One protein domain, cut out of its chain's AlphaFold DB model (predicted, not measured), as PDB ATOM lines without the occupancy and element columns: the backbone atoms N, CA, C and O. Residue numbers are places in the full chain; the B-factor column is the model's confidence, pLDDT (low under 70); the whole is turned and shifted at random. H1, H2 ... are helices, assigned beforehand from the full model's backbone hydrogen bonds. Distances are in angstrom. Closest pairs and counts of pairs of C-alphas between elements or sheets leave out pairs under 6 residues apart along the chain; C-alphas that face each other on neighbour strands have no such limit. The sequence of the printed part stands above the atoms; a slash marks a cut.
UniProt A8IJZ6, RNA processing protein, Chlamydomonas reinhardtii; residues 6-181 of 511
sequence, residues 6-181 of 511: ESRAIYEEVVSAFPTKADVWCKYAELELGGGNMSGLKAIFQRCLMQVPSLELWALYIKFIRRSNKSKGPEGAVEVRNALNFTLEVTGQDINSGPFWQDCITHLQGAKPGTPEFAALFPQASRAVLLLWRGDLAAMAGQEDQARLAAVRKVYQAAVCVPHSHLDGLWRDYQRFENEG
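This is residues 6 to 181 of the 511 residues of the protein "RNA processing protein" of Chlamydomonas reinhardtii (UniProt A8IJZ6). The long helix H9 stands toward one end of an elongated slab of helices laid hairpin beside hairpin, with H1 at the other end. H8 packs on the first half of H9, H10 on its last residues, and the short H7 on the beginning of H5. Seven helices, H2, H3, H4, H5, H6, H9 and H10, make an up and down bundle, each running against the one before it in the chain. The printed part has 176 residues, with ten named helices, H1 to H10 in chain order, and no named strand; the class is all helix. It is only just loose, close to compact, with a radius of gyration of the C-alphas of 19.2 A, and spans 64 by 35 by 20 A.

H9, residues 137 to 159, is 33.4 A long and begins at C-alpha 137 (178.327, 151.382, 149.249). Before it come H8, residues 123 to 131, H7, residues 116 to 121, and H6, residues 98 to 110. H5, residues 73 to 91, is 26.8 A long, and H4, residues 55 to 69, 21.1 A. H3 holds residues 38 to 48, H2 residues 22 to 35 and H1 residues 6 to 17, from C-alpha 6 at (138.997, 132.669, 109.446). H10, residues 167 to 179, ends at C-alpha 179 (189.490, 131.756, 135.167).

H9 touches H6 at a shallow tilt of 4 degrees, opposite ways; the closest C-alphas, of Ile 105 and Val 152, are 6.0 A apart. With residues 140 to 147 alone H9 touches H8, its hairpin partner (Ala 125 to Glu 144, closest C-alphas, 5.5 A). With residues 153 to 159 alone it touches H10, also a hairpin, closest at the C-alphas of Tyr 156 and Tyr 174, 6.3 A. H5 and H6 form a hairpin, closest at the C-alphas of Leu 84 and Cys 104, 6.2 A. H7 touches H5 residues 73 to 81 alone, the C-alphas of Pro 74 and Glu 117 being closest at 4.1 A. The hairpin of H4 and H5 is closest at the C-alphas of Asn 69 and Gly 76, 4.6 A. H2 touches H4, the same way at 22 degrees, a shallow tilt, and forms hairpins with H3 and H1. H1 and H9 are apart. Every O i to N i+4 pair is within hydrogen-bond range in H1 to H7, H9 and H10; in H8 2 of 5 are, beside 3 of 6 O i to N i+3 pairs.

The two C-alphas farthest apart, of Ala 17 and Gly 135, are 65.7 A apart. The printed part has no cut, and no link is long. The mean pLDDT of the printed part is 77.8; 41 residues are under 70, among them 124 to 144 and 157 to 164.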
ATOM      1  N   GLU A   6     139.030 133.824 110.354       83.88
ATOM      2  CA  GLU A   6     138.997 132.669 109.446       83.88
ATOM      3  C   GLU A   6     140.277 131.829 109.538       83.88
ATOM      4  O   GLU A   6     140.223 130.609 109.675       83.88
ATOM      5  N   SER A   7     141.446 132.480 109.543       85.06
ATOM      6  CA  SER A   7     142.726 131.776 109.669       85.06
ATOM      7  C   SER A   7     142.854 131.091 111.034       85.06
ATOM      8  O   SER A   7     143.420 130.005 111.127       85.06
ATOM      9  N   ARG A   8     142.313 131.701 112.098       86.88
ATOM     10  CA  ARG A   8     142.325 131.122 113.448       86.88
ATOM     11  C   ARG A   8     141.457 129.868 113.529       86.88
ATOM     12  O   ARG A   8     141.895 128.888 114.121       86.88
ATOM     13  N   ALA A   9     140.279 129.883 112.905       87.81
ATOM     14  CA  ALA A   9     139.400 128.718 112.841       87.81
ATOM     15  C   ALA A   9     140.092 127.518 112.173       87.81
ATOM     16  O   ALA A   9     140.026 126.408 112.696       87.81
ATOM     17  N   ILE A  10     140.839 127.759 111.089       88.75
ATOM     18  CA  ILE A  10     141.618 126.715 110.408       88.75
ATOM     19  C   ILE A  10     142.695 126.142 111.336       88.75
ATOM     20  O   ILE A  10     142.826 124.925 111.446       88.75
ATOM     21  N   TYR A  11     143.466 126.988 112.032       86.94
ATOM     22  CA  TYR A  11     144.468 126.487 112.979       86.94
ATOM     23  C   TYR A  11     143.834 125.666 114.104       86.94
ATOM     24  O   TYR A  11     144.380 124.618 114.437       86.94
ATOM     25  N   GLU A  12     142.692 126.092 114.650       89.88
ATOM     26  CA  GLU A  12     141.966 125.351 115.692       89.88
ATOM     27  C   GLU A  12     141.475 123.979 115.213       89.88
ATOM     28  O   GLU A  12     141.600 122.995 115.942       89.88
ATOM     29  N   GLU A  13     140.997 123.877 113.972       83.94
ATOM     30  CA  GLU A  13     140.635 122.592 113.368       83.94
ATOM     31  C   GLU A  13     141.861 121.674 113.229       83.94
ATOM     32  O   GLU A  13     141.830 120.511 113.639       83.94
ATOM     33  N   VAL A  14     142.981 122.210 112.733       80.25
ATOM     34  CA  VAL A  14     144.217 121.439 112.537       80.25
ATOM     35  C   VAL A  14     144.825 120.993 113.867       80.25
ATOM     36  O   VAL A  14     145.250 119.844 113.972       80.25
ATOM     37  N   VAL A  15     144.870 121.848 114.897       84.00
ATOM     38  CA  VAL A  15     145.416 121.449 116.208       84.00
ATOM     39  C   VAL A  15     144.488 120.503 116.969       84.00
ATOM     40  O   VAL A  15     144.967 119.720 117.786       84.00
ATOM     41  N   SER A  16     143.183 120.535 116.686       79.94
ATOM     42  CA  SER A  16     142.228 119.542 117.186       79.94
ATOM     43  C   SER A  16     142.468 118.174 116.541       79.94
ATOM     44  O   SER A  16     142.501 117.158 117.233       79.94
ATOM     45  N   ALA A  17     142.722 118.146 115.228       73.50
ATOM     46  CA  ALA A  17     143.045 116.918 114.504       73.50
ATOM     47  C   ALA A  17     144.447 116.370 114.838       73.50
ATOM     48  O   ALA A  17     144.644 115.157 114.887       73.50
ATOM     49  N   PHE A  18     145.425 117.251 115.080       74.75
ATOM     50  CA  PHE A  18     146.824 116.888 115.311       74.75
ATOM     51  C   PHE A  18     147.413 117.559 116.566       74.75
ATOM     52  O   PHE A  18     148.307 118.407 116.464       74.75
ATOM     53  N   PRO A  19     146.980 117.155 117.771       77.56
ATOM     54  CA  PRO A  19     147.347 117.830 119.018       77.56
ATOM     55  C   PRO A  19     148.840 117.752 119.369       77.56
ATOM     56  O   PRO A  19     149.317 118.585 120.133       77.56
ATOM     57  N   THR A  20     149.610 116.819 118.802       74.12
ATOM     58  CA  THR A  20     151.050 116.664 119.094       74.12
ATOM     59  C   THR A  20     151.981 117.278 118.045       74.12
ATOM     60  O   THR A  20     153.201 117.250 118.209       74.12
ATOM     61  N   LYS A  21     151.443 117.864 116.964       77.19
ATOM     62  CA  LYS A  21     152.241 118.476 115.888       77.19
ATOM     63  C   LYS A  21     152.879 119.788 116.345       77.19
ATOM     64  O   LYS A  21     152.276 120.856 116.240       77.19
ATOM     65  N   ALA A  22     154.128 119.702 116.794       80.62
ATOM     66  CA  ALA A  22     154.912 120.840 117.264       80.62
ATOM     67  C   ALA A  22     154.954 122.011 116.267       80.62
ATOM     68  O   ALA A  22     154.674 123.136 116.667       80.62
ATOM     69  N   ASP A  23     155.225 121.759 114.983       78.81
ATOM     70  CA  ASP A  23     155.371 122.813 113.965       78.81
ATOM     71  C   ASP A  23     154.106 123.666 113.812       78.81
ATOM     72  O   ASP A  23     154.178 124.887 113.678       78.81
ATOM     73  N   VAL A  24     152.931 123.026 113.868       82.75
ATOM     74  CA  VAL A  24     151.636 123.712 113.751       82.75
ATOM     75  C   VAL A  24     151.419 124.604 114.966       82.75
ATOM     76  O   VAL A  24     151.091 125.781 114.812       82.75
ATOM     77  N   TRP A  25     151.665 124.077 116.170       86.06
ATOM     78  CA  TRP A  25     151.584 124.855 117.405       86.06
ATOM     79  C   TRP A  25     152.577 126.017 117.428       86.06
ATOM     80  O   TRP A  25     152.203 127.122 117.819       86.06
ATOM     81  N   CYS A  26     153.814 125.799 116.975       86.81
ATOM     82  CA  CYS A  26     154.839 126.838 116.906       86.81
ATOM     83  C   CYS A  26     154.421 127.933 115.929       86.81
ATOM     84  O   CYS A  26     154.406 129.105 116.301       86.81
ATOM     85  N   LYS A  27     153.974 127.570 114.720       87.44
ATOM     86  CA  LYS A  27     153.510 128.550 113.733       87.44
ATOM     87  C   LYS A  27     152.305 129.338 114.227       87.44
ATOM     88  O   LYS A  27     152.260 130.557 114.057       87.44
ATOM     89  N   TYR A  28     151.355 128.666 114.867       88.38
ATOM     90  CA  TYR A  28     150.178 129.322 115.418       88.38
ATOM     91  C   TYR A  28     150.563 130.316 116.530       88.38
ATOM     92  O   TYR A  28     150.175 131.486 116.484       88.38
ATOM     93  N   ALA A  29     151.416 129.892 117.466       89.06
ATOM     94  CA  ALA A  29     151.925 130.732 118.548       89.06
ATOM     95  C   ALA A  29     152.768 131.919 118.042       89.06
ATOM     96  O   ALA A  29     152.626 133.033 118.545       89.06
ATOM     97  N   GLU A  30     153.620 131.720 117.031       89.62
ATOM     98  CA  GLU A  30     154.414 132.782 116.397       89.62
ATOM     99  C   GLU A  30     153.545 133.893 115.815       89.62
ATOM    100  O   GLU A  30     153.825 135.081 116.001       89.62
ATOM    101  N   LEU A  31     152.499 133.509 115.087       87.88
ATOM    102  CA  LEU A  31     151.628 134.458 114.411       87.88
ATOM    103  C   LEU A  31     150.770 135.245 115.418       87.88
ATOM    104  O   LEU A  31     150.627 136.460 115.267       87.88
ATOM    105  N   GLU A  32     150.270 134.602 116.480       87.38
ATOM    106  CA  GLU A  32     149.560 135.285 117.576       87.38
ATOM    107  C   GLU A  32     150.495 136.211 118.380       87.38
ATOM    108  O   GLU A  32     150.122 137.341 118.716       87.38
ATOM    109  N   LEU A  33     151.751 135.801 118.609       87.62
ATOM    110  CA  LEU A  33     152.779 136.649 119.226       87.62
ATOM    111  C   LEU A  33     153.101 137.878 118.358       87.62
ATOM    112  O   LEU A  33     153.288 138.980 118.885       87.62
ATOM    113  N   GLY A  34     153.154 137.708 117.033       85.44
ATOM    114  CA  GLY A  34     153.333 138.791 116.063       85.44
ATOM    115  C   GLY A  34     152.135 139.744 115.993       85.44
ATOM    116  O   GLY A  34     152.323 140.947 115.819       85.44
ATOM    117  N   GLY A  35     150.919 139.220 116.179       84.00
ATOM    118  CA  GLY A  35     149.673 139.990 116.258       84.00
ATOM    119  C   GLY A  35     149.462 140.732 117.582       84.00
ATOM    120  O   GLY A  35     148.613 141.616 117.647       84.00
ATOM    121  N   GLY A  36     150.236 140.416 118.627       84.56
ATOM    122  CA  GLY A  36     150.133 141.049 119.947       84.56
ATOM    123  C   GLY A  36     148.971 140.541 120.809       84.56
ATOM    124  O   GLY A  36     148.656 141.155 121.829       84.56
ATOM    125  N   ASN A  37     148.344 139.424 120.436       85.44
ATOM    126  CA  ASN A  37     147.225 138.831 121.164       85.44
ATOM    127  C   ASN A  37     147.717 137.975 122.346       85.44
ATOM    128  O   ASN A  37     147.855 136.753 122.265       85.44
ATOM    129  N   MET A  38     148.001 138.632 123.469       85.88
ATOM    130  CA  MET A  38     148.613 137.984 124.636       85.88
ATOM    131  C   MET A  38     147.668 137.007 125.359       85.88
ATOM    132  O   MET A  38     148.133 136.031 125.947       85.88
ATOM    133  N   SER A  39     146.351 137.245 125.325       87.69
ATOM    134  CA  SER A  39     145.354 136.368 125.956       87.69
ATOM    135  C   SER A  39     145.164 135.070 125.172       87.69
ATOM    136  O   SER A  39     145.204 133.996 125.773       87.69
ATOM    137  N   GLY A  40     145.040 135.153 123.843       84.81
ATOM    138  CA  GLY A  40     144.972 133.977 122.973       84.81
ATOM    139  C   GLY A  40     146.235 133.124 123.071       84.81
ATOM    140  O   GLY A  40     146.160 131.912 123.255       84.81
ATOM    141  N   LEU A  41     147.407 133.764 123.076       88.69
ATOM    142  CA  LEU A  41     148.682 133.064 123.196       88.69
ATOM    143  C   LEU A  41     148.840 132.320 124.536       88.69
ATOM    144  O   LEU A  41     149.359 131.204 124.570       88.69
ATOM    145  N   LYS A  42     148.335 132.887 125.640       90.06
ATOM    146  CA  LYS A  42     148.293 132.193 126.936       90.06
ATOM    147  C   LYS A  42     147.417 130.936 126.879       90.06
ATOM    148  O   LYS A  42     147.816 129.906 127.420       90.06
ATOM    149  N   ALA A  43     146.257 131.011 126.224       89.81
ATOM    150  CA  ALA A  43     145.353 129.870 126.066       89.81
ATOM    151  C   ALA A  43     145.981 128.750 125.217       89.81
ATOM    152  O   ALA A  43     145.828 127.574 125.542       89.81
ATOM    153  N   ILE A  44     146.746 129.112 124.180       89.69
ATOM    154  CA  ILE A  44     147.517 128.163 123.366       89.69
ATOM    155  C   ILE A  44     148.515 127.400 124.245       89.69
ATOM    156  O   ILE A  44     148.442 126.175 124.324       89.69
ATOM    157  N   PHE A  45     149.389 128.103 124.977       91.44
ATOM    158  CA  PHE A  45     150.401 127.445 125.813       91.44
ATOM    159  C   PHE A  45     149.799 126.571 126.921       91.44
ATOM    160  O   PHE A  45     150.347 125.516 127.222       91.44
ATOM    161  N   GLN A  46     148.654 126.946 127.499       90.06
ATOM    162  CA  GLN A  46     147.966 126.107 128.491       90.06
ATOM    163  C   GLN A  46     147.513 124.751 127.931       90.06
ATOM    164  O   GLN A  46     147.433 123.785 128.686       90.06
ATOM    165  N   ARG A  47     147.230 124.670 126.626       88.19
ATOM    166  CA  ARG A  47     146.798 123.436 125.959       88.19
ATOM    167  C   ARG A  47     147.980 122.571 125.537       88.19
ATOM    168  O   ARG A  47     147.953 121.366 125.761       88.19
ATOM    169  N   CYS A  48     149.009 123.170 124.937       87.25
ATOM    170  CA  CYS A  48     150.047 122.405 124.242       87.25
ATOM    171  C   CYS A  48     151.364 122.243 125.010       87.25
ATOM    172  O   CYS A  48     152.043 121.242 124.807       87.25
ATOM    173  N   LEU A  49     151.733 123.160 125.915       86.69
ATOM    174  CA  LEU A  49     153.106 123.238 126.443       86.69
ATOM    175  C   LEU A  49     153.550 121.977 127.204       86.69
ATOM    176  O   LEU A  49     154.687 121.540 127.064       86.69
ATOM    177  N   MET A  50     152.643 121.370 127.974       85.00
ATOM    178  CA  MET A  50     152.922 120.139 128.729       85.00
ATOM    179  C   MET A  50     152.618 118.858 127.945       85.00
ATOM    180  O   MET A  50     152.991 117.774 128.382       85.00
ATOM    181  N   GLN A  51     151.911 118.966 126.818       79.38
ATOM    182  CA  GLN A  51     151.530 117.820 125.986       79.38
ATOM    183  C   GLN A  51     152.520 117.589 124.841       79.38
ATOM    184  O   GLN A  51     152.673 116.462 124.381       79.38
ATOM    185  N   VAL A  52     153.181 118.656 124.381       81.00
ATOM    186  CA  VAL A  52     154.076 118.652 123.225       81.00
ATOM    187  C   VAL A  52     155.486 119.032 123.683       81.00
ATOM    188  O   VAL A  52     155.755 120.220 123.885       81.00
ATOM    189  N   PRO A  53     156.413 118.067 123.837       78.88
ATOM    190  CA  PRO A  53     157.778 118.342 124.282       78.88
ATOM    191  C   PRO A  53     158.629 118.906 123.131       78.88
ATOM    192  O   PRO A  53     159.552 118.267 122.639       78.88
ATOM    193  N   SER A  54     158.299 120.118 122.670       84.12
ATOM    194  CA  SER A  54     159.025 120.833 121.612       84.12
ATOM    195  C   SER A  54     159.813 122.012 122.169       84.12
ATOM    196  O   SER A  54     159.231 122.960 122.699       84.12
ATOM    197  N   LEU A  55     161.133 122.007 121.979       82.62
ATOM    198  CA  LEU A  55     161.998 123.116 122.395       82.62
ATOM    199  C   LEU A  55     161.631 124.435 121.705       82.62
ATOM    200  O   LEU A  55     161.729 125.497 122.309       82.62
ATOM    201  N   GLU A  56     161.164 124.403 120.460       86.62
ATOM    202  CA  GLU A  56     160.752 125.624 119.761       86.62
ATOM    203  C   GLU A  56     159.537 126.276 120.440       86.62
ATOM    204  O   GLU A  56     159.503 127.495 120.639       86.62
ATOM    205  N   LEU A  57     158.592 125.457 120.911       87.38
ATOM    206  CA  LEU A  57     157.420 125.915 121.652       87.38
ATOM    207  C   LEU A  57     157.818 126.548 122.994       87.38
ATOM    208  O   LEU A  57     157.330 127.626 123.342       87.38
ATOM    209  N   TRP A  58     158.759 125.929 123.713       90.56
ATOM    210  CA  TRP A  58     159.322 126.482 124.947       90.56
ATOM    211  C   TRP A  58     160.089 127.793 124.704       90.56
ATOM    212  O   TRP A  58     159.973 128.737 125.487       90.56
ATOM    213  N   ALA A  59     160.798 127.926 123.579       90.31
ATOM    214  CA  ALA A  59     161.448 129.179 123.196       90.31
ATOM    215  C   ALA A  59     160.434 130.299 122.909       90.31
ATOM    216  O   ALA A  59     160.641 131.449 123.314       90.31
ATOM    217  N   LEU A  60     159.311 129.982 122.255       90.75
ATOM    218  CA  LEU A  60     158.203 130.922 122.060       90.75
ATOM    219  C   LEU A  60     157.531 131.296 123.389       90.75
ATOM    220  O   LEU A  60     157.220 132.471 123.599       90.75
ATOM    221  N   TYR A  61     157.377 130.341 124.308       92.75
ATOM    222  CA  TYR A  61     156.860 130.584 125.656       92.75
ATOM    223  C   TYR A  61     157.741 131.569 126.437       92.75
ATOM    224  O   TYR A  61     157.241 132.567 126.957       92.75
ATOM    225  N   ILE A  62     159.065 131.382 126.444       92.31
ATOM    226  CA  ILE A  62     159.991 132.325 127.092       92.31
ATOM    227  C   ILE A  62     159.921 133.719 126.450       92.31
ATOM    228  O   ILE A  62     159.889 134.727 127.167       92.31
ATOM    229  N   LYS A  63     159.829 133.814 125.114       92.19
ATOM    230  CA  LYS A  63     159.616 135.098 124.414       92.19
ATOM    231  C   LYS A  63     158.311 135.773 124.857       92.19
ATOM    232  O   LYS A  63     158.303 136.983 125.097       92.19
ATOM    233  N   PHE A  64     157.230 135.008 125.005       92.81
ATOM    234  CA  PHE A  64     155.942 135.495 125.502       92.81
ATOM    235  C   PHE A  64     156.029 136.020 126.940       92.81
ATOM    236  O   PHE A  64     155.557 137.129 127.208       92.81
ATOM    237  N   ILE A  65     156.669 135.282 127.852       92.06
ATOM    238  CA  ILE A  65     156.837 135.702 129.250       92.06
ATOM    239  C   ILE A  65     157.671 136.987 129.333       92.06
ATOM    240  O   ILE A  65     157.259 137.938 129.996       92.06
ATOM    241  N   ARG A  66     158.786 137.082 128.593       91.12
ATOM    242  CA  ARG A  66     159.600 138.311 128.529       91.12
ATOM    243  C   ARG A  66     158.800 139.510 128.012       91.12
ATOM    244  O   ARG A  66     158.903 140.601 128.567       91.12
ATOM    245  N   ARG A  67     157.977 139.323 126.973       89.19
ATOM    246  CA  ARG A  67     157.147 140.400 126.403       89.19
ATOM    247  C   ARG A  67     156.033 140.841 127.353       89.19
ATOM    248  O   ARG A  67     155.812 142.041 127.487       89.19
ATOM    249  N   SER A  68     155.386 139.894 128.031       88.38
ATOM    250  CA  SER A  68     154.331 140.153 129.024       88.38
ATOM    251  C   SER A  68     154.838 140.929 130.237       88.38
ATOM    252  O   SER A  68     154.110 141.735 130.806       88.38
ATOM    253  N   ASN A  69     156.091 140.687 130.623       88.69
ATOM    254  CA  ASN A  69     156.658 141.188 131.870       88.69
ATOM    255  C   ASN A  69     157.597 142.385 131.710       88.69
ATOM    256  O   ASN A  69     158.086 142.908 132.708       88.69
ATOM    257  N   LYS A  70     157.799 142.881 130.482       84.62
ATOM    258  CA  LYS A  70     158.670 144.034 130.206       84.62
ATOM    259  C   LYS A  70     158.248 145.304 130.962       84.62
ATOM    260  O   LYS A  70     159.101 146.110 131.309       84.62
ATOM    261  N   SER A  71     156.951 145.488 131.218       81.69
ATOM    262  CA  SER A  71     156.404 146.650 131.936       81.69
ATOM    263  C   SER A  71     156.355 146.485 133.460       81.69
ATOM    264  O   SER A  71     156.098 147.466 134.151       81.69
ATOM    265  N   LYS A  72     156.608 145.282 133.997       82.94
ATOM    266  CA  LYS A  72     156.505 144.983 135.439       82.94
ATOM    267  C   LYS A  72     157.805 145.210 136.227       82.94
ATOM    268  O   LYS A  72     157.843 144.959 137.429       82.94
ATOM    269  N   GLY A  73     158.882 145.644 135.568       83.75
ATOM    270  CA  GLY A  73     160.176 145.924 136.201       83.75
ATOM    271  C   GLY A  73     160.710 144.744 137.042       83.75
ATOM    272  O   GLY A  73     160.846 143.641 136.502       83.75
ATOM    273  N   PRO A  74     160.999 144.933 138.346       82.50
ATOM    274  CA  PRO A  74     161.668 143.931 139.184       82.50
ATOM    275  C   PRO A  74     160.859 142.644 139.393       82.50
ATOM    276  O   PRO A  74     161.429 141.553 139.364       82.50
ATOM    277  N   GLU A  75     159.535 142.736 139.541       85.12
ATOM    278  CA  GLU A  75     158.665 141.554 139.649       85.12
ATOM    279  C   GLU A  75     158.670 140.753 138.342       85.12
ATOM    280  O   GLU A  75     158.757 139.524 138.346       85.12
ATOM    281  N   GLY A  76     158.685 141.461 137.209       87.19
ATOM    282  CA  GLY A  76     158.789 140.854 135.888       87.19
ATOM    283  C   GLY A  76     160.084 140.063 135.691       87.19
ATOM    284  O   GLY A  76     160.057 138.972 135.119       87.19
ATOM    285  N   ALA A  77     161.214 140.563 136.202       86.56
ATOM    286  CA  ALA A  77     162.500 139.867 136.129       86.56
ATOM    287  C   ALA A  77     162.495 138.541 136.914       86.56
ATOM    288  O   ALA A  77     163.062 137.544 136.450       86.56
ATOM    289  N   VAL A  78     161.820 138.508 138.068       87.88
ATOM    290  CA  VAL A  78     161.632 137.295 138.879       87.88
ATOM    291  C   VAL A  78     160.719 136.293 138.172       87.88
ATOM    292  O   VAL A  78     161.052 135.108 138.122       87.88
ATOM    293  N   GLU A  79     159.613 136.747 137.574       89.56
ATOM    294  CA  GLU A  79     158.728 135.881 136.783       89.56
ATOM    295  C   GLU A  79     159.470 135.239 135.597       89.56
ATOM    296  O   GLU A  79     159.338 134.037 135.367       89.56
ATOM    297  N   VAL A  80     160.307 136.003 134.882       91.94
ATOM    298  CA  VAL A  80     161.135 135.479 133.778       91.94
ATOM    299  C   VAL A  80     162.126 134.424 134.279       91.94
ATOM    300  O   VAL A  80     162.261 133.376 133.651       91.94
ATOM    301  N   ARG A  81     162.782 134.651 135.426       88.88
ATOM    302  CA  ARG A  81     163.683 133.658 136.039       88.88
ATOM    303  C   ARG A  81     162.937 132.368 136.387       88.88
ATOM    304  O   ARG A  81     163.431 131.282 136.106       88.88
ATOM    305  N   ASN A  82     161.757 132.479 136.989       90.88
ATOM    306  CA  ASN A  82     160.965 131.312 137.371       90.88
ATOM    307  C   ASN A  82     160.503 130.524 136.131       90.88
ATOM    308  O   ASN A  82     160.570 129.298 136.137       90.88
ATOM    309  N   ALA A  83     160.116 131.209 135.050       91.56
ATOM    310  CA  ALA A  83     159.761 130.564 133.785       91.56
ATOM    311  C   ALA A  83     160.958 129.853 133.121       91.56
ATOM    312  O   ALA A  83     160.797 128.752 132.594       91.56
ATOM    313  N   LEU A  84     162.157 130.447 133.171       90.62
ATOM    314  CA  LEU A  84     163.393 129.820 132.681       90.62
ATOM    315  C   LEU A  84     163.744 128.564 133.486       90.62
ATOM    316  O   LEU A  84     164.025 127.530 132.889       90.62
ATOM    317  N   ASN A  85     163.663 128.623 134.818       89.44
ATOM    318  CA  ASN A  85     163.893 127.454 135.669       89.44
ATOM    319  C   ASN A  85     162.884 126.340 135.380       89.44
ATOM    320  O   ASN A  85     163.288 125.203 135.189       89.44
ATOM    321  N   PHE A  86     161.598 126.676 135.254       90.06
ATOM    322  CA  PHE A  86     160.563 125.709 134.895       90.06
ATOM    323  C   PHE A  86     160.820 125.066 133.521       90.06
ATOM    324  O   PHE A  86     160.694 123.857 133.356       90.06
ATOM    325  N   THR A  87     161.262 125.858 132.539       89.06
ATOM    326  CA  THR A  87     161.644 125.340 131.215       89.06
ATOM    327  C   THR A  87     162.823 124.370 131.316       89.06
ATOM    328  O   THR A  87     162.799 123.325 130.673       89.06
ATOM    329  N   LEU A  88     163.832 124.678 132.138       86.38
ATOM    330  CA  LEU A  88     164.983 123.802 132.385       86.38
ATOM    331  C   LEU A  88     164.622 122.543 133.185       86.38
ATOM    332  O   LEU A  88     165.195 121.489 132.939       86.38
ATOM    333  N   GLU A  89     163.660 122.607 134.100       85.94
ATOM    334  CA  GLU A  89     163.166 121.426 134.818       85.94
ATOM    335  C   GLU A  89     162.495 120.426 133.869       85.94
ATOM    336  O   GLU A  89     162.685 119.221 134.015       85.94
ATOM    337  N   VAL A  90     161.748 120.916 132.873       82.88
ATOM    338  CA  VAL A  90     161.019 120.061 131.921       82.88
ATOM    339  C   VAL A  90     161.889 119.633 130.737       82.88
ATOM    340  O   VAL A  90     161.849 118.476 130.328       82.88
ATOM    341  N   THR A  91     162.673 120.552 130.169       82.88
ATOM    342  CA  THR A  91     163.411 120.333 128.908       82.88
ATOM    343  C   THR A  91     164.923 120.332 129.062       82.88
ATOM    344  O   THR A  91     165.635 120.059 128.101       82.88
ATOM    345  N   GLY A  92     165.448 120.624 130.251       78.44
ATOM    346  CA  GLY A  92     166.880 120.836 130.448       78.44
ATOM    347  C   GLY A  92     167.736 119.600 130.207       78.44
ATOM    348  O   GLY A  92     168.929 119.776 130.021       78.44
ATOM    349  N   GLN A  93     167.143 118.398 130.176       71.81
ATOM    350  CA  GLN A  93     167.795 117.119 129.849       71.81
ATOM    351  C   GLN A  93     167.883 116.839 128.334       71.81
ATOM    352  O   GLN A  93     168.531 115.880 127.926       71.81
ATOM    353  N   ASP A  94     167.233 117.652 127.496       73.50
ATOM    354  CA  ASP A  94     167.252 117.507 126.039       73.50
ATOM    355  C   ASP A  94     168.631 117.884 125.468       73.50
ATOM    356  O   ASP A  94     169.231 118.891 125.866       73.50
ATOM    357  N   ILE A  95     169.113 117.126 124.478       70.12
ATOM    358  CA  ILE A  95     170.384 117.389 123.794       70.12
ATOM    359  C   ILE A  95     170.434 118.776 123.137       70.12
ATOM    360  O   ILE A  95     171.505 119.349 122.973       70.12
ATOM    361  N   ASN A  96     169.301 119.365 122.781       73.75
ATOM    362  CA  ASN A  96     169.217 120.678 122.153       73.75
ATOM    363  C   ASN A  96     168.806 121.794 123.131       73.75
ATOM    364  O   ASN A  96     168.604 122.925 122.700       73.75
ATOM    365  N   SER A  97     168.763 121.527 124.443       81.25
ATOM    366  CA  SER A  97     168.405 122.504 125.494       81.25
ATOM    367  C   SER A  97     169.438 123.617 125.729       81.25
ATOM    368  O   SER A  97     169.154 124.591 126.427       81.25
ATOM    369  N   GLY A  98     170.632 123.509 125.135       79.50
ATOM    370  CA  GLY A  98     171.748 124.452 125.287       79.50
ATOM    371  C   GLY A  98     171.383 125.949 125.242       79.50
ATOM    372  O   GLY A  98     171.839 126.692 126.116       79.50
ATOM    373  N   PRO A  99     170.536 126.417 124.301       88.62
ATOM    374  CA  PRO A  99     170.098 127.810 124.261       88.62
ATOM    375  C   PRO A  99     169.351 128.266 125.522       88.62
ATOM    376  O   PRO A  99     169.497 129.416 125.921       88.62
ATOM    377  N   PHE A 100     168.593 127.392 126.193       89.25
ATOM    378  CA  PHE A 100     167.882 127.742 127.430       89.25
ATOM    379  C   PHE A 100     168.825 127.946 128.610       89.25
ATOM    380  O   PHE A 100     168.634 128.870 129.404       89.25
ATOM    381  N   TRP A 101     169.872 127.125 128.697       86.88
ATOM    382  CA  TRP A 101     170.939 127.305 129.678       86.88
ATOM    383  C   TRP A 101     171.647 128.648 129.466       86.88
ATOM    384  O   TRP A 101     171.788 129.424 130.414       86.88
ATOM    385  N   GLN A 102     172.002 128.966 128.214       89.56
ATOM    386  CA  GLN A 102     172.598 130.255 127.843       89.56
ATOM    387  C   GLN A 102     171.679 131.434 128.193       89.56
ATOM    388  O   GLN A 102     172.134 132.440 128.743       89.56
ATOM    389  N   ASP A 103     170.385 131.313 127.907       90.56
ATOM    390  CA  ASP A 103     169.384 132.336 128.203       90.56
ATOM    391  C   ASP A 103     169.239 132.584 129.711       90.56
ATOM    392  O   ASP A 103     169.098 133.736 130.131       90.56
ATOM    393  N   CYS A 104     169.308 131.532 130.534       89.75
ATOM    394  CA  CYS A 104     169.274 131.645 131.992       89.75
ATOM    395  C   CYS A 104     170.525 132.345 132.540       89.75
ATOM    396  O   CYS A 104     170.418 133.282 133.333       89.75
ATOM    397  N   ILE A 105     171.708 131.965 132.047       89.06
ATOM    398  CA  ILE A 105     172.978 132.612 132.400       89.06
ATOM    399  C   ILE A 105     172.946 134.097 132.026       89.06
ATOM    400  O   ILE A 105     173.242 134.953 132.861       89.06
ATOM    401  N   THR A 106     172.518 134.412 130.802       91.31
ATOM    402  CA  THR A 106     172.447 135.789 130.294       91.31
ATOM    403  C   THR A 106     171.475 136.638 131.118       91.31
ATOM    404  O   THR A 106     171.781 137.786 131.444       91.31
ATOM    405  N   HIS A 107     170.325 136.076 131.515       90.25
ATOM    406  CA  HIS A 107     169.344 136.760 132.370       90.25
ATOM    407  C   HIS A 107     169.914 137.094 133.754       90.25
ATOM    408  O   HIS A 107     169.744 138.212 134.236       90.25
ATOM    409  N   LEU A 108     170.633 136.157 134.380       86.81
ATOM    410  CA  LEU A 108     171.257 136.371 135.692       86.81
ATOM    411  C   LEU A 108     172.440 137.352 135.632       86.81
ATOM    412  O   LEU A 108     172.601 138.171 136.537       86.81
ATOM    413  N   GLN A 109     173.252 137.298 134.574       86.00
ATOM    414  CA  GLN A 109     174.388 138.207 134.374       86.00
ATOM    415  C   GLN A 109     173.949 139.639 134.034       86.00
ATOM    416  O   GLN A 109     174.629 140.594 134.410       86.00
ATOM    417  N   GLY A 110     172.806 139.802 133.357       84.94
ATOM    418  CA  GLY A 110     172.268 141.106 132.966       84.94
ATOM    419  C   GLY A 110     171.842 141.998 134.140       84.94
ATOM    420  O   GLY A 110     171.814 143.222 133.995       84.94
ATOM    421  N   ALA A 111     171.555 141.417 135.312       83.19
ATOM    422  CA  ALA A 111     171.196 142.168 136.511       83.19
ATOM    423  C   ALA A 111     172.427 142.876 137.107       83.19
ATOM    424  O   ALA A 111     173.404 142.234 137.508       83.19
ATOM    425  N   LYS A 112     172.382 144.212 137.173       80.50
ATOM    426  CA  LYS A 112     173.457 145.045 137.737       80.50
ATOM    427  C   LYS A 112     173.274 145.237 139.253       80.50
ATOM    428  O   LYS A 112     172.154 145.549 139.648       80.50
ATOM    429  N   PRO A 113     174.331 145.123 140.079       76.44
ATOM    430  CA  PRO A 113     174.261 145.432 141.512       76.44
ATOM    431  C   PRO A 113     173.680 146.829 141.780       76.44
ATOM    432  O   PRO A 113     173.898 147.758 140.995       76.44
ATOM    433  N   GLY A 114     172.916 146.976 142.862       69.00
ATOM    434  CA  GLY A 114     172.246 148.225 143.244       69.00
ATOM    435  C   GLY A 114     170.960 148.582 142.480       69.00
ATOM    436  O   GLY A 114     170.363 149.620 142.770       69.00
ATOM    437  N   THR A 115     170.493 147.768 141.523       79.56
ATOM    438  CA  THR A 115     169.189 147.994 140.867       79.56
ATOM    439  C   THR A 115     168.040 147.317 141.626       79.56
ATOM    440  O   THR A 115     168.234 146.272 142.254       79.56
ATOM    441  N   PRO A 116     166.800 147.845 141.543       77.69
ATOM    442  CA  PRO A 116     165.633 147.181 142.134       77.69
ATOM    443  C   PRO A 116     165.393 145.779 141.547       77.69
ATOM    444  O   PRO A 116     164.911 144.887 142.241       77.69
ATOM    445  N   GLU A 117     165.768 145.561 140.284       81.19
ATOM    446  CA  GLU A 117     165.709 144.255 139.617       81.19
ATOM    447  C   GLU A 117     166.675 143.249 140.250       81.19
ATOM    448  O   GLU A 117     166.300 142.105 140.510       81.19
ATOM    449  N   PHE A 118     167.901 143.682 140.556       82.38
ATOM    450  CA  PHE A 118     168.884 142.863 141.252       82.38
ATOM    451  C   PHE A 118     168.388 142.468 142.642       82.38
ATOM    452  O   PHE A 118     168.421 141.291 143.006       82.38
ATOM    453  N   ALA A 119     167.852 143.439 143.387       78.31
ATOM    454  CA  ALA A 119     167.353 143.203 144.732       78.31
ATOM    455  C   ALA A 119     166.208 142.173 144.768       78.31
ATOM    456  O   ALA A 119     166.120 141.394 145.720       78.31
ATOM    457  N   ALA A 120     165.368 142.145 143.727       82.31
ATOM    458  CA  ALA A 120     164.281 141.181 143.570       82.31
ATOM    459  C   ALA A 120     164.767 139.786 143.132       82.31
ATOM    460  O   ALA A 120     164.242 138.770 143.593       82.31
ATOM    461  N   LEU A 121     165.785 139.712 142.269       82.31
ATOM    462  CA  LEU A 121     166.372 138.445 141.819       82.31
ATOM    463  C   LEU A 121     167.220 137.765 142.902       82.31
ATOM    464  O   LEU A 121     167.219 136.532 142.983       82.31
ATOM    465  N   PHE A 122     167.886 138.544 143.756       83.25
ATOM    466  CA  PHE A 122     168.807 138.065 144.791       83.25
ATOM    467  C   PHE A 122     168.422 138.570 146.196       83.25
ATOM    468  O   PHE A 122     169.235 139.193 146.879       83.25
ATOM    469  N   PRO A 123     167.210 138.263 146.696       71.88
ATOM    470  CA  PRO A 123     166.670 138.866 147.919       71.88
ATOM    471  C   PRO A 123     167.481 138.551 149.186       71.88
ATOM    472  O   PRO A 123     167.432 139.306 150.154       71.88
ATOM    473  N   GLN A 124     168.237 137.447 149.197       65.12
ATOM    474  CA  GLN A 124     169.102 137.068 150.322       65.12
ATOM    475  C   GLN A 124     170.329 137.981 150.456       65.12
ATOM    476  O   GLN A 124     170.777 138.217 151.575       65.12
ATOM    477  N   ALA A 125     170.825 138.539 149.347       58.84
ATOM    478  CA  ALA A 125     171.896 139.531 149.366       58.84
ATOM    479  C   ALA A 125     171.367 140.888 149.860       58.84
ATOM    480  O   ALA A 125     171.964 141.510 150.729       58.84
ATOM    481  N   SER A 126     170.175 141.283 149.407       53.44
ATOM    482  CA  SER A 126     169.538 142.576 149.709       53.44
ATOM    483  C   SER A 126     169.065 142.721 151.166       53.44
ATOM    484  O   SER A 126     168.956 143.828 151.693       53.44
ATOM    485  N   ARG A 127     168.744 141.611 151.848       48.09
ATOM    486  CA  ARG A 127     168.183 141.628 153.215       48.09
ATOM    487  C   ARG A 127     169.248 141.822 154.303       48.09
ATOM    488  O   ARG A 127     168.942 142.396 155.344       48.09
ATOM    489  N   ALA A 128     170.491 141.409 154.044       46.84
ATOM    490  CA  ALA A 128     171.646 141.761 154.876       46.84
ATOM    491  C   ALA A 128     172.008 143.257 154.744       46.84
ATOM    492  O   ALA A 128     172.387 143.893 155.724       46.84
ATOM    493  N   VAL A 129     171.789 143.829 153.553       44.72
ATOM    494  CA  VAL A 129     172.082 145.227 153.181       44.72
ATOM    495  C   VAL A 129     171.143 146.236 153.863       44.72
ATOM    496  O   VAL A 129     171.577 147.323 154.235       44.72
ATOM    497  N   LEU A 130     169.874 145.881 154.104       45.97
ATOM    498  CA  LEU A 130     168.913 146.743 154.819       45.97
ATOM    499  C   LEU A 130     169.123 146.786 156.345       45.97
ATOM    500  O   LEU A 130     168.703 147.747 156.986       45.97
ATOM    501  N   LEU A 131     169.751 145.763 156.936       48.62
ATOM    502  CA  LEU A 131     169.947 145.664 158.391       48.62
ATOM    503  C   LEU A 131     171.231 146.354 158.888       48.62
ATOM    504  O   LEU A 131     171.351 146.607 160.086       48.62
ATOM    505  N   LEU A 132     172.163 146.713 157.995       45.94
ATOM    506  CA  LEU A 132     173.381 147.466 158.318       45.94
ATOM    507  C   LEU A 132     173.386 148.830 157.610       45.94
ATOM    508  O   LEU A 132     174.013 149.021 156.571       45.94
ATOM    509  N   TRP A 133     172.722 149.826 158.202       42.50
ATOM    510  CA  TRP A 133     172.967 151.215 157.817       42.50
ATOM    511  C   TRP A 133     174.246 151.721 158.495       42.50
ATOM    512  O   TRP A 133     174.231 152.016 159.689       42.50
ATOM    513  N   ARG A 134     175.345 151.803 157.731       41.56
ATOM    514  CA  ARG A 134     176.465 152.758 157.888       41.56
ATOM    515  C   ARG A 134     177.430 152.647 156.689       41.56
ATOM    516  O   ARG A 134     178.168 151.682 156.567       41.56
ATOM    517  N   GLY A 135     177.454 153.677 155.845       47.50
ATOM    518  CA  GLY A 135     178.682 154.173 155.200       47.50
ATOM    519  C   GLY A 135     179.164 153.565 153.877       47.50
ATOM    520  O   GLY A 135     179.472 154.342 152.979       47.50
ATOM    521  N   ASP A 136     179.227 152.241 153.704       53.25
ATOM    522  CA  ASP A 136     180.110 151.668 152.663       53.25
ATOM    523  C   ASP A 136     179.382 151.008 151.478       53.25
ATOM    524  O   ASP A 136     179.281 149.786 151.368       53.25
ATOM    525  N   LEU A 137     178.941 151.829 150.516       51.62
ATOM    526  CA  LEU A 137     178.327 151.382 149.249       51.62
ATOM    527  C   LEU A 137     179.203 150.393 148.446       51.62
ATOM    528  O   LEU A 137     178.678 149.527 147.750       51.62
ATOM    529  N   ALA A 138     180.535 150.488 148.553       53.66
ATOM    530  CA  ALA A 138     181.470 149.622 147.830       53.66
ATOM    531  C   ALA A 138     181.543 148.191 148.399       53.66
ATOM    532  O   ALA A 138     181.649 147.230 147.636       53.66
ATOM    533  N   ALA A 139     181.442 148.031 149.724       54.00
ATOM    534  CA  ALA A 139     181.398 146.715 150.365       54.00
ATOM    535  C   ALA A 139     180.072 145.992 150.063       54.00
ATOM    536  O   ALA A 139     180.064 144.783 149.826       54.00
ATOM    537  N   MET A 140     178.974 146.756 149.987       52.75
ATOM    538  CA  MET A 140     177.644 146.259 149.614       52.75
ATOM    539  C   MET A 140     177.607 145.735 148.172       52.75
ATOM    540  O   MET A 140     177.159 144.614 147.939       52.75
ATOM    541  N   ALA A 141     178.160 146.491 147.217       57.09
ATOM    542  CA  ALA A 141     178.256 146.059 145.821       57.09
ATOM    543  C   ALA A 141     179.074 144.760 145.662       57.09
ATOM    544  O   ALA A 141     178.740 143.922 144.826       57.09
ATOM    545  N   GLY A 142     180.106 144.555 146.490       61.06
ATOM    546  CA  GLY A 142     180.910 143.330 146.490       61.06
ATOM    547  C   GLY A 142     180.163 142.086 146.988       61.06
ATOM    548  O   GLY A 142     180.322 141.012 146.408       61.06
ATOM    549  N   GLN A 143     179.328 142.205 148.029       61.88
ATOM    550  CA  GLN A 143     178.512 141.087 148.536       61.88
ATOM    551  C   GLN A 143     177.353 140.732 147.598       61.88
ATOM    552  O   GLN A 143     177.072 139.552 147.378       61.88
ATOM    553  N   GLU A 144     176.704 141.743 147.018       63.75
ATOM    554  CA  GLU A 144     175.697 141.552 145.976       63.75
ATOM    555  C   GLU A 144     176.295 140.776 144.799       63.75
ATOM    556  O   GLU A 144     175.767 139.733 144.403       63.75
ATOM    557  N   ASP A 145     177.458 141.199 144.306       70.19
ATOM    558  CA  ASP A 145     178.084 140.541 143.167       70.19
ATOM    559  C   ASP A 145     178.454 139.074 143.458       70.19
ATOM    560  O   ASP A 145     178.240 138.196 142.623       70.19
ATOM    561  N   GLN A 146     178.879 138.748 144.685       70.50
ATOM    562  CA  GLN A 146     179.116 137.357 145.093       70.50
ATOM    563  C   GLN A 146     177.862 136.472 145.011       70.50
ATOM    564  O   GLN A 146     177.959 135.321 144.575       70.50
ATOM    565  N   ALA A 147     176.685 136.979 145.389       73.06
ATOM    566  CA  ALA A 147     175.436 136.221 145.299       73.06
ATOM    567  C   ALA A 147     175.032 135.951 143.840       73.06
ATOM    568  O   ALA A 147     174.611 134.839 143.505       73.06
ATOM    569  N   ARG A 148     175.226 136.938 142.955       81.69
ATOM    570  CA  ARG A 148     175.040 136.769 141.508       81.69
ATOM    571  C   ARG A 148     176.002 135.726 140.946       81.69
ATOM    572  O   ARG A 148     175.560 134.805 140.261       81.69
ATOM    573  N   LEU A 149     177.293 135.826 141.272       73.69
ATOM    574  CA  LEU A 149     178.314 134.865 140.845       73.69
ATOM    575  C   LEU A 149     177.994 133.442 141.333       73.69
ATOM    576  O   LEU A 149     178.130 132.492 140.567       73.69
ATOM    577  N   ALA A 150     177.512 133.275 142.566       73.31
ATOM    578  CA  ALA A 150     177.104 131.971 143.092       73.31
ATOM    579  C   ALA A 150     175.901 131.377 142.334       73.31
ATOM    580  O   ALA A 150     175.900 130.186 142.015       73.31
ATOM    581  N   ALA A 151     174.900 132.196 142.002       77.19
ATOM    582  CA  ALA A 151     173.748 131.755 141.221       77.19
ATOM    583  C   ALA A 151     174.141 131.363 139.787       77.19
ATOM    584  O   ALA A 151     173.745 130.300 139.311       77.19
ATOM    585  N   VAL A 152     174.965 132.180 139.124       78.06
ATOM    586  CA  VAL A 152     175.491 131.895 137.778       78.06
ATOM    587  C   VAL A 152     176.336 130.619 137.783       78.06
ATOM    588  O   VAL A 152     176.141 129.754 136.930       78.06
ATOM    589  N   ARG A 153     177.204 130.439 138.788       74.75
ATOM    590  CA  ARG A 153     177.989 129.211 138.982       74.75
ATOM    591  C   ARG A 153     177.097 127.978 139.103       74.75
ATOM    592  O   ARG A 153     177.378 126.974 138.458       74.75
ATOM    593  N   LYS A 154     176.010 128.053 139.878       73.75
ATOM    594  CA  LYS A 154     175.059 126.941 140.031       73.75
ATOM    595  C   LYS A 154     174.431 126.535 138.692       73.75
ATOM    596  O   LYS A 154     174.301 125.344 138.429       73.75
ATOM    597  N   VAL A 155     174.068 127.502 137.847       76.44
ATOM    598  CA  VAL A 155     173.498 127.220 136.518       76.44
ATOM    599  C   VAL A 155     174.542 126.595 135.591       76.44
ATOM    600  O   VAL A 155     174.234 125.601 134.944       76.44
ATOM    601  N   TYR A 156     175.779 127.102 135.571       71.69
ATOM    602  CA  TYR A 156     176.859 126.476 134.801       71.69
ATOM    603  C   TYR A 156     177.144 125.042 135.256       71.69
ATOM    604  O   TYR A 156     177.205 124.150 134.421       71.69
ATOM    605  N   GLN A 157     177.270 124.808 136.566       68.38
ATOM    606  CA  GLN A 157     177.510 123.477 137.133       68.38
ATOM    607  C   GLN A 157     176.382 122.491 136.809       68.38
ATOM    608  O   GLN A 157     176.648 121.313 136.595       68.38
ATOM    609  N   ALA A 158     175.135 122.961 136.738       67.69
ATOM    610  CA  ALA A 158     174.017 122.144 136.286       67.69
ATOM    611  C   ALA A 158     174.087 121.866 134.774       67.69
ATOM    612  O   ALA A 158     173.974 120.714 134.364       67.69
ATOM    613  N   ALA A 159     174.335 122.896 133.958       69.25
ATOM    614  CA  ALA A 159     174.383 122.782 132.502       69.25
ATOM    615  C   ALA A 159     175.480 121.816 132.027       69.25
ATOM    616  O   ALA A 159     175.237 120.971 131.175       69.25
ATOM    617  N   VAL A 160     176.677 121.881 132.621       67.75
ATOM    618  CA  VAL A 160     177.832 121.063 132.195       67.75
ATOM    619  C   VAL A 160     177.689 119.576 132.532       67.75
ATOM    620  O   VAL A 160     178.398 118.747 131.963       67.75
ATOM    621  N   CYS A 161     176.772 119.235 133.437       62.41
ATOM    622  CA  CYS A 161     176.427 117.856 133.773       62.41
ATOM    623  C   CYS A 161     175.421 117.245 132.785       62.41
ATOM    624  O   CYS A 161     175.239 116.026 132.783       62.41
ATOM    625  N   VAL A 162     174.785 118.061 131.937       61.72
ATOM    626  CA  VAL A 162     173.838 117.592 130.927       61.72
ATOM    627  C   VAL A 162     174.504 117.552 129.545       61.72
ATOM    628  O   VAL A 162     175.018 118.567 129.072       61.72
ATOM    629  N   PRO A 163     174.479 116.409 128.836       63.12
ATOM    630  CA  PRO A 163     174.919 116.341 127.448       63.12
ATOM    631  C   PRO A 163     173.995 117.164 126.551       63.12
ATOM    632  O   PRO A 163     172.881 116.749 126.247       63.12
ATOM    633  N   HIS A 164     174.470 118.322 126.099       68.56
ATOM    634  CA  HIS A 164     173.740 119.156 125.152       68.56
ATOM    635  C   HIS A 164     174.659 119.753 124.074       68.56
ATOM    636  O   HIS A 164     175.879 119.857 124.225       68.56
ATOM    637  N   SER A 165     174.065 120.218 122.978       71.12
ATOM    638  CA  SER A 165     174.733 120.717 121.772       71.12
ATOM    639  C   SER A 165     175.685 121.879 122.044       71.12
ATOM    640  O   SER A 165     176.712 122.007 121.387       71.12
ATOM    641  N   HIS A 166     175.388 122.694 123.059       69.81
ATOM    642  CA  HIS A 166     176.199 123.853 123.444       69.81
ATOM    643  C   HIS A 166     177.265 123.560 124.519       69.81
ATOM    644  O   HIS A 166     177.871 124.500 125.023       69.81
ATOM    645  N   LEU A 167     177.501 122.296 124.899       66.12
ATOM    646  CA  LEU A 167     178.353 121.937 126.044       66.12
ATOM    647  C   LEU A 167     179.781 122.500 125.960       66.12
ATOM    648  O   LEU A 167     180.194 123.150 126.908       66.12
ATOM    649  N   ASP A 168     180.528 122.369 124.855       64.88
ATOM    650  CA  ASP A 168     181.875 122.964 124.757       64.88
ATOM    651  C   ASP A 168     181.818 124.496 124.736       64.88
ATOM    652  O   ASP A 168     182.812 125.143 125.063       64.88
ATOM    653  N   GLY A 169     180.707 125.091 124.289       71.88
ATOM    654  CA  GLY A 169     180.471 126.536 124.349       71.88
ATOM    655  C   GLY A 169     180.313 127.004 125.792       71.88
ATOM    656  O   GLY A 169     181.151 127.753 126.284       71.88
ATOM    657  N   LEU A 170     179.316 126.460 126.496       71.31
ATOM    658  CA  LEU A 170     179.065 126.743 127.911       71.31
ATOM    659  C   LEU A 170     180.240 126.357 128.801       71.31
ATOM    660  O   LEU A 170     180.522 127.061 129.759       71.31
ATOM    661  N   TRP A 171     180.958 125.283 128.483       65.56
ATOM    662  CA  TRP A 171     182.154 124.886 129.209       65.56
ATOM    663  C   TRP A 171     183.302 125.879 128.997       65.56
ATOM    664  O   TRP A 171     183.966 126.250 129.960       65.56
ATOM    665  N   ARG A 172     183.523 126.370 127.769       70.88
ATOM    666  CA  ARG A 172     184.496 127.450 127.511       70.88
ATOM    667  C   ARG A 172     184.118 128.733 128.245       70.88
ATOM    668  O   ARG A 172     185.000 129.385 128.799       70.88
ATOM    669  N   ASP A 173     182.836 129.076 128.266       76.69
ATOM    670  CA  ASP A 173     182.338 130.262 128.960       76.69
ATOM    671  C   ASP A 173     182.415 130.097 130.481       76.69
ATOM    672  O   ASP A 173     182.829 131.023 131.168       76.69
ATOM    673  N   TYR A 174     182.134 128.903 131.007       69.25
ATOM    674  CA  TYR A 174     182.311 128.564 132.418       69.25
ATOM    675  C   TYR A 174     183.783 128.609 132.828       69.25
ATOM    676  O   TYR A 174     184.136 129.172 133.860       69.25
ATOM    677  N   GLN A 175     184.670 128.080 131.983       63.47
ATOM    678  CA  GLN A 175     186.108 128.200 132.175       63.47
ATOM    679  C   GLN A 175     186.539 129.660 132.196       63.47
ATOM    680  O   GLN A 175     187.329 130.019 133.054       63.47
ATOM    681  N   ARG A 176     186.054 130.510 131.283       70.44
ATOM    682  CA  ARG A 176     186.333 131.954 131.336       70.44
ATOM    683  C   ARG A 176     185.798 132.566 132.622       70.44
ATOM    684  O   ARG A 176     186.556 133.227 133.310       70.44
ATOM    685  N   PHE A 177     184.558 132.262 132.990       69.81
ATOM    686  CA  PHE A 177     183.918 132.727 134.217       69.81
ATOM    687  C   PHE A 177     184.722 132.376 135.486       69.81
ATOM    688  O   PHE A 177     184.918 133.244 136.333       69.81
ATOM    689  N   GLU A 178     185.244 131.151 135.612       64.81
ATOM    690  CA  GLU A 178     186.083 130.761 136.759       64.81
ATOM    691  C   GLU A 178     187.539 131.247 136.627       64.81
ATOM    692  O   GLU A 178     188.149 131.595 137.633       64.81
ATOM    693  N   ASN A 179     188.102 131.322 135.410       57.09
ATOM    694  CA  ASN A 179     189.490 131.756 135.167       57.09
ATOM    695  C   ASN A 179     189.682 133.283 135.207       57.09
ATOM    696  O   ASN A 179     190.804 133.742 135.432       57.09
ATOM    697  N   GLU A 180     188.628 134.052 134.928       60.62
ATOM    698  CA  GLU A 180     188.534 135.504 135.135       60.62
ATOM    699  C   GLU A 180     188.077 135.825 136.577       60.62
ATOM    700  O   GLU A 180     188.231 136.955 137.037       60.62
ATOM    701  N   GLY A 181     187.601 134.815 137.322       53.00
ATOM    702  CA  GLY A 181     187.465 134.791 138.781       53.00
ATOM    703  C   GLY A 181     188.692 134.180 139.497       53.00
ATOM    704  O   GLY A 181     189.634 133.713 138.859       53.00
TER     705      GLY A 181